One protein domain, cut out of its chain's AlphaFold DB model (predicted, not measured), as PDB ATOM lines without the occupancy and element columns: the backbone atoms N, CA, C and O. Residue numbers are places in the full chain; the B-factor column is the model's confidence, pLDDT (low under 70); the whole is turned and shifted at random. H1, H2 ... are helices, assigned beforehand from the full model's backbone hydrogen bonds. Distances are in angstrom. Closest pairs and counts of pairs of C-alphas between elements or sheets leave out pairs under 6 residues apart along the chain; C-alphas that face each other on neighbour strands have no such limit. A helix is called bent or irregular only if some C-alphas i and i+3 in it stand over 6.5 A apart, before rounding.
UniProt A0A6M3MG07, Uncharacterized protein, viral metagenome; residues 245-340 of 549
ATOM      1  N   CYS A 245     319.213 325.935 268.184       80.06
ATOM      2  CA  CYS A 245     318.032 325.183 267.792       80.06
ATOM      3  C   CYS A 245     317.214 324.663 268.968       80.06
ATOM      4  O   CYS A 245     315.992 324.815 269.006       80.06
ATOM      5  N   SER A 246     317.887 324.066 269.953       79.25
ATOM      6  CA  SER A 246     317.221 323.506 271.130       79.25
ATOM      7  C   SER A 246     316.504 324.585 271.943       79.25
ATOM      8  O   SER A 246     315.416 324.338 272.467       79.25
ATOM      9  N   CYS A 247     317.064 325.795 271.994       79.62
ATOM     10  CA  CYS A 247     316.456 326.931 272.674       79.62
ATOM     11  C   CYS A 247     315.225 327.455 271.918       79.62
ATOM     12  O   CYS A 247     314.179 327.684 272.531       79.62
ATOM     13  N   GLN A 248     315.312 327.564 270.585       82.69
ATOM     14  CA  GLN A 248     314.177 327.954 269.738       82.69
ATOM     15  C   GLN A 248     312.996 326.989 269.891       82.69
ATOM     16  O   GLN A 248     311.863 327.428 270.097       82.69
ATOM     17  N   VAL A 249     313.257 325.677 269.853       83.06
ATOM     18  CA  VAL A 249     312.220 324.653 270.058       83.06
ATOM     19  C   VAL A 249     311.609 324.777 271.447       83.06
ATOM     20  O   VAL A 249     310.389 324.889 271.563       83.06
ATOM     21  N   TYR A 250     312.441 324.805 272.492       78.94
ATOM     22  CA  TYR A 250     311.979 324.849 273.877       78.94
ATOM     23  C   TYR A 250     311.051 326.041 274.137       78.94
ATOM     24  O   TYR A 250     309.915 325.871 274.584       78.94
ATOM     25  N   LEU A 251     311.505 327.257 273.820       78.81
ATOM     26  CA  LEU A 251     310.728 328.467 274.078       78.81
ATOM     27  C   LEU A 251     309.487 328.545 273.192       78.81
ATOM     28  O   LEU A 251     308.420 328.955 273.661       78.81
ATOM     29  N   CYS A 252     309.604 328.156 271.920       85.31
ATOM     30  CA  CYS A 252     308.491 328.332 271.007       85.31
ATOM     31  C   CYS A 252     307.381 327.304 271.200       85.31
ATOM     32  O   CYS A 252     306.209 327.676 271.159       85.31
ATOM     33  N   VAL A 253     307.709 326.045 271.500       84.12
ATOM     34  CA  VAL A 253     306.693 325.032 271.820       84.12
ATOM     35  C   VAL A 253     305.899 325.442 273.060       84.12
ATOM     36  O   VAL A 253     304.670 325.363 273.035       84.12
ATOM     37  N   VAL A 254     306.554 325.963 274.106       79.56
ATOM     38  CA  VAL A 254     305.865 326.490 275.298       79.56
ATOM     39  C   VAL A 254     304.921 327.633 274.921       79.56
ATOM     40  O   VAL A 254     303.723 327.563 275.203       79.56
ATOM     41  N   ASN A 255     305.427 328.652 274.218       84.69
ATOM     42  CA  ASN A 255     304.647 329.833 273.838       84.69
ATOM     43  C   ASN A 255     303.423 329.479 272.973       84.69
ATOM     44  O   ASN A 255     302.307 329.948 273.216       84.69
ATOM     45  N   LEU A 256     303.616 328.628 271.962       87.19
ATOM     46  CA  LEU A 256     302.544 328.199 271.068       87.19
ATOM     47  C   LEU A 256     301.537 327.293 271.776       87.19
ATOM     48  O   LEU A 256     300.343 327.374 271.488       87.19
ATOM     49  N   THR A 257     301.975 326.471 272.731       85.69
ATOM     50  CA  THR A 257     301.074 325.625 273.525       85.69
ATOM     51  C   THR A 257     300.155 326.472 274.401       85.69
ATOM     52  O   THR A 257     298.948 326.227 274.439       85.69
ATOM     53  N   GLU A 258     300.674 327.518 275.042       86.44
ATOM     54  CA  GLU A 258     299.852 328.476 275.792       86.44
ATOM     55  C   GLU A 258     298.832 329.180 274.882       86.44
ATOM     56  O   GLU A 258     297.639 329.258 275.204       86.44
ATOM     57  N   LYS A 259     299.260 329.628 273.695       88.31
ATOM     58  CA  LYS A 259     298.367 330.215 272.681       88.31
ATOM     59  C   LYS A 259     297.304 329.226 272.194       88.31
ATOM     60  O   LYS A 259     296.146 329.604 272.023       88.31
ATOM     61  N   LYS A 260     297.651 327.950 272.026       87.81
ATOM     62  CA  LYS A 260     296.709 326.882 271.662       87.81
ATOM     63  C   LYS A 260     295.651 326.678 272.746       87.81
ATOM     64  O   LYS A 260     294.460 326.703 272.441       87.81
ATOM     65  N   VAL A 261     296.065 326.530 274.007       86.56
ATOM     66  CA  VAL A 261     295.155 326.309 275.149       86.56
ATOM     67  C   VAL A 261     294.228 327.506 275.369       86.56
ATOM     68  O   VAL A 261     293.036 327.333 275.625       86.56
ATOM     69  N   THR A 262     294.733 328.728 275.215       91.00
ATOM     70  CA  THR A 262     293.910 329.943 275.338       91.00
ATOM     71  C   THR A 262     292.887 330.094 274.206       91.00
ATOM     72  O   THR A 262     291.849 330.721 274.408       91.00
ATOM     73  N   ASN A 263     293.117 329.471 273.046       90.12
ATOM     74  CA  ASN A 263     292.233 329.527 271.878       90.12
ATOM     75  C   ASN A 263     291.339 328.286 271.692       90.12
ATOM     76  O   ASN A 263     290.774 328.114 270.617       90.12
ATOM     77  N   VAL A 264     291.124 327.446 272.715       89.25
ATOM     78  CA  VAL A 264     290.288 326.221 272.610       89.25
ATOM     79  C   VAL A 264     288.860 326.491 272.103       89.25
ATOM     80  O   VAL A 264     288.272 325.651 271.425       89.25
ATOM     81  N   SER A 265     288.294 327.668 272.384       88.94
ATOM     82  CA  SER A 265     286.977 328.078 271.875       88.94
ATOM     83  C   SER A 265     286.998 328.571 270.420       88.94
ATOM     84  O   SER A 265     285.960 328.560 269.756       88.94
ATOM     85  N   ASN A 266     288.161 328.972 269.899       93.50
ATOM     86  CA  ASN A 266     288.366 329.398 268.519       93.50
ATOM     87  C   ASN A 266     289.081 328.295 267.732       93.50
ATOM     88  O   ASN A 266     290.303 328.301 267.579       93.50
ATOM     89  N   LYS A 267     288.290 327.366 267.182       92.50
ATOM     90  CA  LYS A 267     288.793 326.187 266.464       92.50
ATOM     91  C   LYS A 267     289.836 326.516 265.388       92.50
ATOM     92  O   LYS A 267     290.796 325.775 265.242       92.50
ATOM     93  N   ARG A 268     289.678 327.628 264.660       94.06
ATOM     94  CA  ARG A 268     290.606 328.009 263.584       94.06
ATOM     95  C   ARG A 268     292.001 328.340 264.114       94.06
ATOM     96  O   ARG A 268     292.984 327.861 263.565       94.06
ATOM     97  N   GLU A 269     292.078 329.152 265.163       91.62
ATOM     98  CA  GLU A 269     293.358 329.523 265.780       91.62
ATOM     99  C   GLU A 269     293.953 328.351 266.563       91.62
ATOM    100  O   GLU A 269     295.153 328.110 266.483       91.62
ATOM    101  N   HIS A 270     293.122 327.565 267.252       87.56
ATOM    102  CA  HIS A 270     293.562 326.339 267.914       87.56
ATOM    103  C   HIS A 270     294.238 325.361 266.939       87.56
ATOM    104  O   HIS A 270     295.328 324.862 267.225       87.56
ATOM    105  N   ASP A 271     293.605 325.097 265.791       88.81
ATOM    106  CA  ASP A 271     294.127 324.167 264.787       88.81
ATOM    107  C   ASP A 271     295.407 324.734 264.141       88.81
ATOM    108  O   ASP A 271     296.398 324.015 264.038       88.81
ATOM    109  N   ARG A 272     295.455 326.047 263.856       91.38
ATOM    110  CA  ARG A 272     296.666 326.736 263.377       91.38
ATOM    111  C   ARG A 272     297.853 326.582 264.334       91.38
ATOM    112  O   ARG A 272     298.950 326.261 263.894       91.38
ATOM    113  N   TYR A 273     297.666 326.823 265.635       88.00
ATOM    114  CA  TYR A 273     298.752 326.645 266.607       88.00
ATOM    115  C   TYR A 273     299.167 325.180 266.734       88.00
ATOM    116  O   TYR A 273     300.339 324.905 266.967       88.00
ATOM    117  N   SER A 274     298.235 324.240 266.554       85.06
ATOM    118  CA  SER A 274     298.572 322.818 266.515       85.06
ATOM    119  C   SER A 274     299.464 322.473 265.321       85.06
ATOM    120  O   SER A 274     300.463 321.795 265.518       85.06
ATOM    121  N   GLU A 275     299.150 322.978 264.124       88.25
ATOM    122  CA  GLU A 275     299.962 322.762 262.917       88.25
ATOM    123  C   GLU A 275     301.369 323.359 263.057       88.25
ATOM    124  O   GLU A 275     302.348 322.695 262.728       88.25
ATOM    125  N   LEU A 276     301.490 324.570 263.617       89.06
ATOM    126  CA  LEU A 276     302.793 325.207 263.858       89.06
ATOM    127  C   LEU A 276     303.654 324.421 264.854       89.06
ATOM    128  O   LEU A 276     304.860 324.287 264.658       89.06
ATOM    129  N   ILE A 277     303.044 323.891 265.920       85.00
ATOM    130  CA  ILE A 277     303.746 323.013 266.864       85.00
ATOM    131  C   ILE A 277     304.210 321.748 266.136       85.00
ATOM    132  O   ILE A 277     305.380 321.391 266.241       85.00
ATOM    133  N   ASP A 278     303.340 321.101 265.359       83.19
ATOM    134  CA  ASP A 278     303.691 319.883 264.618       83.19
ATOM    135  C   ASP A 278     304.828 320.123 263.606       83.19
ATOM    136  O   ASP A 278     305.680 319.252 263.428       83.19
ATOM    137  N   GLU A 279     304.874 321.290 262.961       87.44
ATOM    138  CA  GLU A 279     305.931 321.678 262.019       87.44
ATOM    139  C   GLU A 279     307.281 321.917 262.714       87.44
ATOM    140  O   GLU A 279     308.314 321.425 262.245       87.44
ATOM    141  N   ILE A 280     307.282 322.611 263.860       87.38
ATOM    142  CA  ILE A 280     308.485 322.788 264.690       87.38
ATOM    143  C   ILE A 280     309.012 321.428 265.143       87.38
ATOM    144  O   ILE A 280     310.205 321.158 265.015       87.38
ATOM    145  N   LEU A 281     308.135 320.554 265.646       83.06
ATOM    146  CA  LEU A 281     308.539 319.242 266.146       83.06
ATOM    147  C   LEU A 281     309.068 318.340 265.024       83.06
ATOM    148  O   LEU A 281     310.046 317.630 265.237       83.06
ATOM    149  N   GLN A 282     308.492 318.398 263.820       83.56
ATOM    150  CA  GLN A 282     309.007 317.661 262.660       83.56
ATOM    151  C   GLN A 282     310.404 318.126 262.244       83.56
ATOM    152  O   GLN A 282     311.289 317.294 262.043       83.56
ATOM    153  N   ASN A 283     310.625 319.438 262.139       86.31
ATOM    154  CA  ASN A 283     311.953 319.962 261.825       86.31
ATOM    155  C   ASN A 283     312.951 319.640 262.940       86.31
ATOM    156  O   ASN A 283     314.079 319.256 262.654       86.31
ATOM    157  N   TRP A 284     312.531 319.698 264.205       86.56
ATOM    158  CA  TRP A 284     313.380 319.319 265.333       86.56
ATOM    159  C   TRP A 284     313.823 317.858 265.246       86.56
ATOM    160  O   TRP A 284     315.000 317.555 265.410       86.56
ATOM    161  N   MET A 285     312.912 316.950 264.900       80.69
ATOM    162  CA  MET A 285     313.250 315.543 264.684       80.69
ATOM    163  C   MET A 285     314.272 315.363 263.556       80.69
ATOM    164  O   MET A 285     315.236 314.615 263.714       80.69
ATOM    165  N   LEU A 286     314.081 316.049 262.427       83.56
ATOM    166  CA  LEU A 286     314.994 315.975 261.283       83.56
ATOM    167  C   LEU A 286     316.368 316.571 261.603       83.56
ATOM    168  O   LEU A 286     317.384 315.992 261.214       83.56
ATOM    169  N   TYR A 287     316.405 317.660 262.370       86.94
ATOM    170  CA  TYR A 287     317.628 318.238 262.918       86.94
ATOM    171  C   TYR A 287     318.384 317.204 263.765       86.94
ATOM    172  O   TYR A 287     319.527 316.872 263.457       86.94
ATOM    173  N   GLN A 288     317.720 316.598 264.757       84.00
ATOM    174  CA  GLN A 288     318.332 315.599 265.641       84.00
ATOM    175  C   GLN A 288     318.859 314.372 264.882       84.00
ATOM    176  O   GLN A 288     319.929 313.852 265.202       84.00
ATOM    177  N   MET A 289     318.110 313.883 263.889       80.88
ATOM    178  CA  MET A 289     318.530 312.746 263.065       80.88
ATOM    179  C   MET A 289     319.753 313.080 262.211       80.88
ATOM    180  O   MET A 289     320.666 312.259 262.121       80.88
ATOM    181  N   SER A 290     319.769 314.267 261.605       83.06
ATOM    182  CA  SER A 290     320.870 314.727 260.752       83.06
ATOM    183  C   SER A 290     322.154 314.882 261.558       83.06
ATOM    184  O   SER A 290     323.159 314.275 261.194       83.06
ATOM    185  N   GLU A 291     322.084 315.538 262.719       83.56
ATOM    186  CA  GLU A 291     323.207 315.683 263.656       83.56
ATOM    187  C   GLU A 291     323.784 314.327 264.093       83.56
ATOM    188  O   GLU A 291     324.986 314.083 263.990       83.56
ATOM    189  N   ARG A 292     322.929 313.381 264.512       80.69
ATOM    190  CA  ARG A 292     323.367 312.038 264.946       80.69
ATOM    191  C   ARG A 292     323.987 311.206 263.827       80.69
ATOM    192  O   ARG A 292     324.754 310.286 264.100       80.69
ATOM    193  N   CYS A 293     323.637 311.509 262.584       81.69
ATOM    194  CA  CYS A 293     324.170 310.844 261.404       81.69
ATOM    195  C   CYS A 293     325.338 311.614 260.757       81.69
ATOM    196  O   CYS A 293     325.887 311.132 259.768       81.69
ATOM    197  N   GLY A 294     325.727 312.779 261.294       81.75
ATOM    198  CA  GLY A 294     326.792 313.626 260.750       81.75
ATOM    199  C   GLY A 294     326.448 314.298 259.414       81.75
ATOM    200  O   GLY A 294     327.349 314.554 258.616       81.75
ATOM    201  N   TYR A 295     325.162 314.542 259.143       85.94
ATOM    202  CA  TYR A 295     324.684 315.287 257.973       85.94
ATOM    203  C   TYR A 295     324.387 316.747 258.324       85.94
ATOM    204  O   TYR A 295     324.097 317.064 259.473       85.94
ATOM    205  N   ASP A 296     324.404 317.617 257.310       86.56
ATOM    206  CA  ASP A 296     324.020 319.026 257.443       86.56
ATOM    207  C   ASP A 296     322.573 319.155 257.948       86.56
ATOM    208  O   ASP A 296     321.620 318.735 257.284       86.56
ATOM    209  N   SER A 297     322.426 319.710 259.148       87.19
ATOM    210  CA  SER A 297     321.159 319.894 259.852       87.19
ATOM    211  C   SER A 297     320.638 321.338 259.776       87.19
ATOM    212  O   SER A 297     319.518 321.610 260.230       87.19
ATOM    213  N   GLY A 298     321.406 322.258 259.170       86.81
ATOM    214  CA  GLY A 298     321.175 323.704 259.237       86.81
ATOM    215  C   GLY A 298     319.812 324.130 258.695       86.81
ATOM    216  O   GLY A 298     319.121 324.928 259.322       86.81
ATOM    217  N   LEU A 299     319.357 323.509 257.601       91.62
ATOM    218  CA  LEU A 299     318.040 323.775 257.007       91.62
ATOM    219  C   LEU A 299     316.891 323.557 258.003       91.62
ATOM    220  O   LEU A 299     315.957 324.354 258.075       91.62
ATOM    221  N   TYR A 300     316.943 322.461 258.760       90.25
ATOM    222  CA  TYR A 300     315.894 322.139 259.725       90.25
ATOM    223  C   TYR A 300     315.897 323.135 260.880       90.25
ATOM    224  O   TYR A 300     314.835 323.520 261.368       90.25
ATOM    225  N   CYS A 301     317.085 323.592 261.276       87.19
ATOM    226  CA  CYS A 301     317.199 324.600 262.310       87.19
ATOM    227  C   CYS A 301     316.723 325.985 261.868       87.19
ATOM    228  O   CYS A 301     316.012 326.668 262.610       87.19
ATOM    229  N   ASP A 302     317.045 326.373 260.636       89.12
ATOM    230  CA  ASP A 302     316.575 327.612 260.028       89.12
ATOM    231  C   ASP A 302     315.040 327.645 259.950       89.12
ATOM    232  O   ASP A 302     314.434 328.640 260.346       89.12
ATOM    233  N   ASN A 303     314.397 326.535 259.565       91.06
ATOM    234  CA  ASN A 303     312.933 326.432 259.548       91.06
ATOM    235  C   ASN A 303     312.318 326.655 260.941       91.06
ATOM    236  O   ASN A 303     311.339 327.389 261.084       91.06
ATOM    237  N   ILE A 304     312.895 326.045 261.984       88.88
ATOM    238  CA  ILE A 304     312.440 326.241 263.369       88.88
ATOM    239  C   ILE A 304     312.584 327.710 263.767       88.88
ATOM    240  O   ILE A 304     311.651 328.289 264.327       88.88
ATOM    241  N   ARG A 305     313.739 328.318 263.468       87.50
ATOM    242  CA  ARG A 305     314.020 329.726 263.767       87.50
ATOM    243  C   ARG A 305     313.021 330.653 263.080       87.50
ATOM    244  O   ARG A 305     312.515 331.571 263.721       87.50
ATOM    245  N   ASP A 306     312.706 330.413 261.815       89.38
ATOM    246  CA  ASP A 306     311.789 331.258 261.050       89.38
ATOM    247  C   ASP A 306     310.361 331.198 261.612       89.38
ATOM    248  O   ASP A 306     309.718 332.238 261.798       89.38
ATOM    249  N   ILE A 307     309.882 330.001 261.979       88.88
ATOM    250  CA  ILE A 307     308.583 329.832 262.648       88.88
ATOM    251  C   ILE A 307     308.592 330.517 264.020       88.88
ATOM    252  O   ILE A 307     307.620 331.189 264.382       88.88
ATOM    253  N   ALA A 308     309.683 330.372 264.775       86.69
ATOM    254  CA  ALA A 308     309.836 330.981 266.086       86.69
ATOM    255  C   ALA A 308     309.750 332.513 266.011       86.69
ATOM    256  O   ALA A 308     308.882 333.117 266.654       86.69
ATOM    257  N   LEU A 309     310.552 333.131 265.140       86.31
ATOM    258  CA  LEU A 309     310.562 334.578 264.918       86.31
ATOM    259  C   LEU A 309     309.195 335.103 264.466       86.31
ATOM    260  O   LEU A 309     308.709 336.103 265.000       86.31
ATOM    261  N   ALA A 310     308.530 334.408 263.537       89.06
ATOM    262  CA  ALA A 310     307.207 334.794 263.043       89.06
ATOM    263  C   ALA A 310     306.119 334.785 264.133       89.06
ATOM    264  O   ALA A 310     305.104 335.474 264.005       89.06
ATOM    265  N   ASN A 311     306.321 334.026 265.214       87.12
ATOM    266  CA  ASN A 311     305.367 333.887 266.312       87.12
ATOM    267  C   ASN A 311     305.799 334.601 267.602       87.12
ATOM    268  O   ASN A 311     305.127 334.457 268.631       87.12
ATOM    269  N   GLY A 312     306.863 335.410 267.547       83.12
ATOM    270  CA  GLY A 312     307.384 336.154 268.696       83.12
ATOM    271  C   GLY A 312     308.047 335.261 269.748       83.12
ATOM    272  O   GLY A 312     308.160 335.663 270.905       83.12
ATOM    273  N   CYS A 313     308.447 334.052 269.359       84.25
ATOM    274  CA  CYS A 313     309.321 333.196 270.139       84.25
ATOM    275  C   CYS A 313     310.759 333.649 269.857       84.25
ATOM    276  O   CYS A 313     311.211 333.576 268.717       84.25
ATOM    277  N   VAL A 314     311.472 334.153 270.860       72.44
ATOM    278  CA  VAL A 314     312.857 334.602 270.682       72.44
ATOM    279  C   VAL A 314     313.723 333.902 271.712       72.44
ATOM    280  O   VAL A 314     313.517 334.087 272.912       72.44
ATOM    281  N   CYS A 315     314.692 333.110 271.245       68.62
ATOM    282  CA  CYS A 315     315.808 332.692 272.080       68.62
ATOM    283  C   CYS A 315     316.842 333.826 272.161       68.62
ATOM    284  O   CYS A 315     317.781 333.902 271.377       68.62
ATOM    285  N   ASP A 316     316.624 334.710 273.130       62.00
ATOM    286  CA  ASP A 316     317.533 335.787 273.535       62.00
ATOM    287  C   ASP A 316     317.778 336.921 272.508       62.00
ATOM    288  O   ASP A 316     317.671 336.772 271.291       62.00
ATOM    289  N   THR A 317     318.062 338.110 273.036       53.31
ATOM    290  CA  THR A 317     318.154 339.391 272.322       53.31
ATOM    291  C   THR A 317     319.576 339.956 272.244       53.31
ATOM    292  O   THR A 317     319.784 340.927 271.516       53.31
ATOM    293  N   ASP A 318     320.557 339.352 272.931       54.41
ATOM    294  CA  ASP A 318     321.909 339.908 273.074       54.41
ATOM    295  C   ASP A 318     322.997 339.056 272.390       54.41
ATOM    296  O   ASP A 318     323.414 338.004 272.867       54.41
ATOM    297  N   ALA A 319     323.544 339.561 271.279       54.56
ATOM    298  CA  ALA A 319     324.561 338.876 270.467       54.56
ATOM    299  C   ALA A 319     325.953 338.724 271.130       54.56
ATOM    300  O   ALA A 319     326.839 338.115 270.540       54.56
ATOM    301  N   ASN A 320     326.164 339.285 272.329       50.88
ATOM    302  CA  ASN A 320     327.485 339.412 272.963       50.88
ATOM    303  C   ASN A 320     327.648 338.622 274.282       50.88
ATOM    304  O   ASN A 320     328.704 338.719 274.911       50.88
ATOM    305  N   ALA A 321     326.639 337.862 274.725       59.28
ATOM    306  CA  ALA A 321     326.700 337.056 275.949       59.28
ATOM    307  C   ALA A 321     326.959 335.567 275.651       59.28
ATOM    308  O   ALA A 321     326.547 335.046 274.616       59.28
ATOM    309  N   SER A 322     327.652 334.876 276.564       63.44
ATOM    310  CA  SER A 322     327.772 333.410 276.547       63.44
ATOM    311  C   SER A 322     326.386 332.812 276.811       63.44
ATOM    312  O   SER A 322     325.751 333.162 277.804       63.44
ATOM    313  N   LYS A 323     325.889 331.972 275.894       74.94
ATOM    314  CA  LYS A 323     324.497 331.484 275.880       74.94
ATOM    315  C   LYS A 323     324.369 330.139 276.575       74.94
ATOM    316  O   LYS A 323     325.159 329.251 276.280       74.94
ATOM    317  N   GLU A 324     323.379 329.963 277.446       77.31
ATOM    318  CA  GLU A 324     323.112 328.655 278.057       77.31
ATOM    319  C   GLU A 324     322.686 327.643 276.983       77.31
ATOM    320  O   GLU A 324     321.796 327.901 276.172       77.31
ATOM    321  N   ILE A 325     323.328 326.478 276.974       78.75
ATOM    322  CA  ILE A 325     323.035 325.387 276.049       78.75
ATOM    323  C   ILE A 325     321.910 324.562 276.662       78.75
ATOM    324  O   ILE A 325     322.134 323.807 277.612       78.75
ATOM    325  N   ILE A 326     320.708 324.674 276.095       77.44
ATOM    326  CA  ILE A 326     319.557 323.873 276.519       77.44
ATOM    327  C   ILE A 326     319.779 322.413 276.091       77.44
ATOM    328  O   ILE A 326     319.838 322.149 274.882       77.44
ATOM    329  N   PRO A 327     319.870 321.453 277.039       79.50
ATOM    330  CA  PRO A 327     319.971 320.040 276.700       79.50
ATOM    331  C   PRO A 327     318.754 319.595 275.888       79.50
ATOM    332  O   PRO A 327     317.617 319.983 276.176       79.50
ATOM    333  N   TRP A 328     318.950 318.708 274.917       75.25
ATOM    334  CA  TRP A 328     317.864 318.249 274.044       75.25
ATOM    335  C   TRP A 328     316.739 317.558 274.816       75.25
ATOM    336  O   TRP A 328     315.571 317.693 274.462       75.25
ATOM    337  N   ALA A 329     317.067 316.859 275.905       68.06
ATOM    338  CA  ALA A 329     316.066 316.267 276.788       68.06
ATOM    339  C   ALA A 329     315.151 317.337 277.415       68.06
ATOM    340  O   ALA A 329     313.937 317.147 277.501       68.06
ATOM    341  N   GLN A 330     315.706 318.490 277.797       68.12
ATOM    342  CA  GLN A 330     314.948 319.580 278.406       68.12
ATOM    343  C   GLN A 330     314.058 320.302 277.391       68.12
ATOM    344  O   GLN A 330     312.927 320.646 277.742       68.12
ATOM    345  N   ALA A 331     314.501 320.408 276.129       58.81
ATOM    346  CA  ALA A 331     313.712 320.954 275.017       58.81
ATOM    347  C   ALA A 331     312.347 320.258 274.814       58.81
ATOM    348  O   ALA A 331     311.460 320.812 274.175       58.81
ATOM    349  N   THR A 332     312.157 319.067 275.395       57.56
ATOM    350  CA  THR A 332     310.949 318.238 275.246       57.56
ATOM    351  C   THR A 332     310.054 318.174 276.491       57.56
ATOM    352  O   THR A 332     309.018 317.511 276.473       57.56
ATOM    353  N   SER A 333     310.445 318.832 277.590       50.62
ATOM    354  CA  SER A 333     309.858 318.582 278.918       50.62
ATOM    355  C   SER A 333     308.785 319.581 279.375       50.62
ATOM    356  O   SER A 333     308.056 319.294 280.326       50.62
ATOM    357  N   SER A 334     308.615 320.721 278.702       43.09
ATOM    358  CA  SER A 334     307.636 321.743 279.085       43.09
ATOM    359  C   SER A 334     306.529 321.893 278.038       43.09
ATOM    360  O   SER A 334     306.694 322.475 276.973       43.09
ATOM    361  N   GLY A 335     305.346 321.379 278.385       41.97
ATOM    362  CA  GLY A 335     304.100 321.701 277.690       41.97
ATOM    363  C   GLY A 335     303.508 320.573 276.858       41.97
ATOM    364  O   GLY A 335     303.275 320.775 275.684       41.97
ATOM    365  N   SER A 336     303.207 319.414 277.463       42.81
ATOM    366  CA  SER A 336     302.207 318.430 276.984       42.81
ATOM    367  C   SER A 336     302.171 318.132 275.465       42.81
ATOM    368  O   SER A 336     301.128 317.744 274.934       42.81
ATOM    369  N   ALA A 337     303.295 318.280 274.775       44.19
ATOM    370  CA  ALA A 337     303.509 317.923 273.390       44.19
ATOM    371  C   ALA A 337     304.590 316.851 273.433       44.19
ATOM    372  O   ALA A 337     305.759 317.119 273.694       44.19
ATOM    373  N   THR A 338     304.159 315.600 273.307       44.31
ATOM    374  CA  THR A 338     305.067 314.467 273.151       44.31
ATOM    375  C   THR A 338     305.829 314.716 271.858       44.31
ATOM    376  O   THR A 338     305.236 314.712 270.784       44.31
ATOM    377  N   VAL A 339     307.118 315.027 271.965       52.56
ATOM    378  CA  VAL A 339     307.976 315.165 270.793       52.56
ATOM    379  C   VAL A 339     308.282 313.760 270.306       52.56
ATOM    380  O   VAL A 339     308.928 312.988 271.011       52.56
ATOM    381  N   ASN A 340     307.756 313.422 269.137       65.44
ATOM    382  CA  ASN A 340     307.921 312.111 268.521       65.44
ATOM    383  C   ASN A 340     309.416 311.855 268.297       65.44
ATOM    384  O   ASN A 340     310.084 312.652 267.654       65.44
TER     385      ASN A 340
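AT A GLANCE: This is residues 245 to 340 of the 549 residues of an uncharacterized protein of viral metagenome (UniProt A0A6M3MG07). Three helices make an up-and-down bundle: H1 and H2 form a long helical hairpin, and the shorter H3 folds back to pack on it near the end where H1 begins. After H3 a long stretch with no named element, residues 311 to 340, loops away, with residues 317 to 322 sticking out, and comes back along the side of H1 away from H3. The printed part has 96 residues with three named helices, in the order H1, H2, H3, and no named strand; the class is all helix. The whole is compact, with a radius of gyration of the C-alphas of 13.6 A, and the C-alphas span 42 by 31 by 22 A along their three main axes.

IN THESE COORDINATES: H1 is residues 245 to 262, 25.7 A from first to last C-alpha, and begins with C-alpha 245 at (318.032, 325.183, 267.792). H2, the longest helix, is residues 267 to 293 and measures 38.9 A, from C-alpha 267 at (288.793, 326.187, 266.464) to C-alpha 293 at (324.170, 310.844, 261.404). H3 is residues 298 to 310, 18.2 A long, and ends with C-alpha 310 at (307.207, 334.794, 263.043). No helix is bent or irregular.

HOW THE PARTS SIT: The three helices form a bundle, helices side by side, which is up and down, each running against the one before it. H1 and H2 are a helical hairpin: they touch, and their closest C-alphas, of Lys 260 and His 270, are 4.9 A apart. They run opposite ways at a shallow tilt of 18 degrees. H2 and H3 are also a helical hairpin, at a shallow tilt of 25 degrees, opposite ways. H2 touches H3 with residues 276 to 287 alone, and the closest C-alphas, of Asn 283 and Tyr 300, are 5.0 A apart. H1 touches H3 with residues 245 to 252 alone, closest at the C-alphas of Cys 245 and Cys 301, 5.6 A apart. H1 and H3 run the same way at a steep tilt of 38 degrees, only just more than shallow. In H1, H2 and H3 every O i to N i+4 pair is within hydrogen-bond range.

THE WHOLE: The two C-alphas farthest apart, of Ser 265 and Gly 294, are 43.8 A apart. The printed part has no cut. The links from H1 to H2 and from H2 to H3 are tight, with 4 residues each. The C-alphas of residues 311 to 340 lie 8 to 23 A from the mean of all C-alphas. The mean pLDDT of the printed part is 79.0; residues 315 to 322 and 329 to 340 are under 70, low confidence in this model.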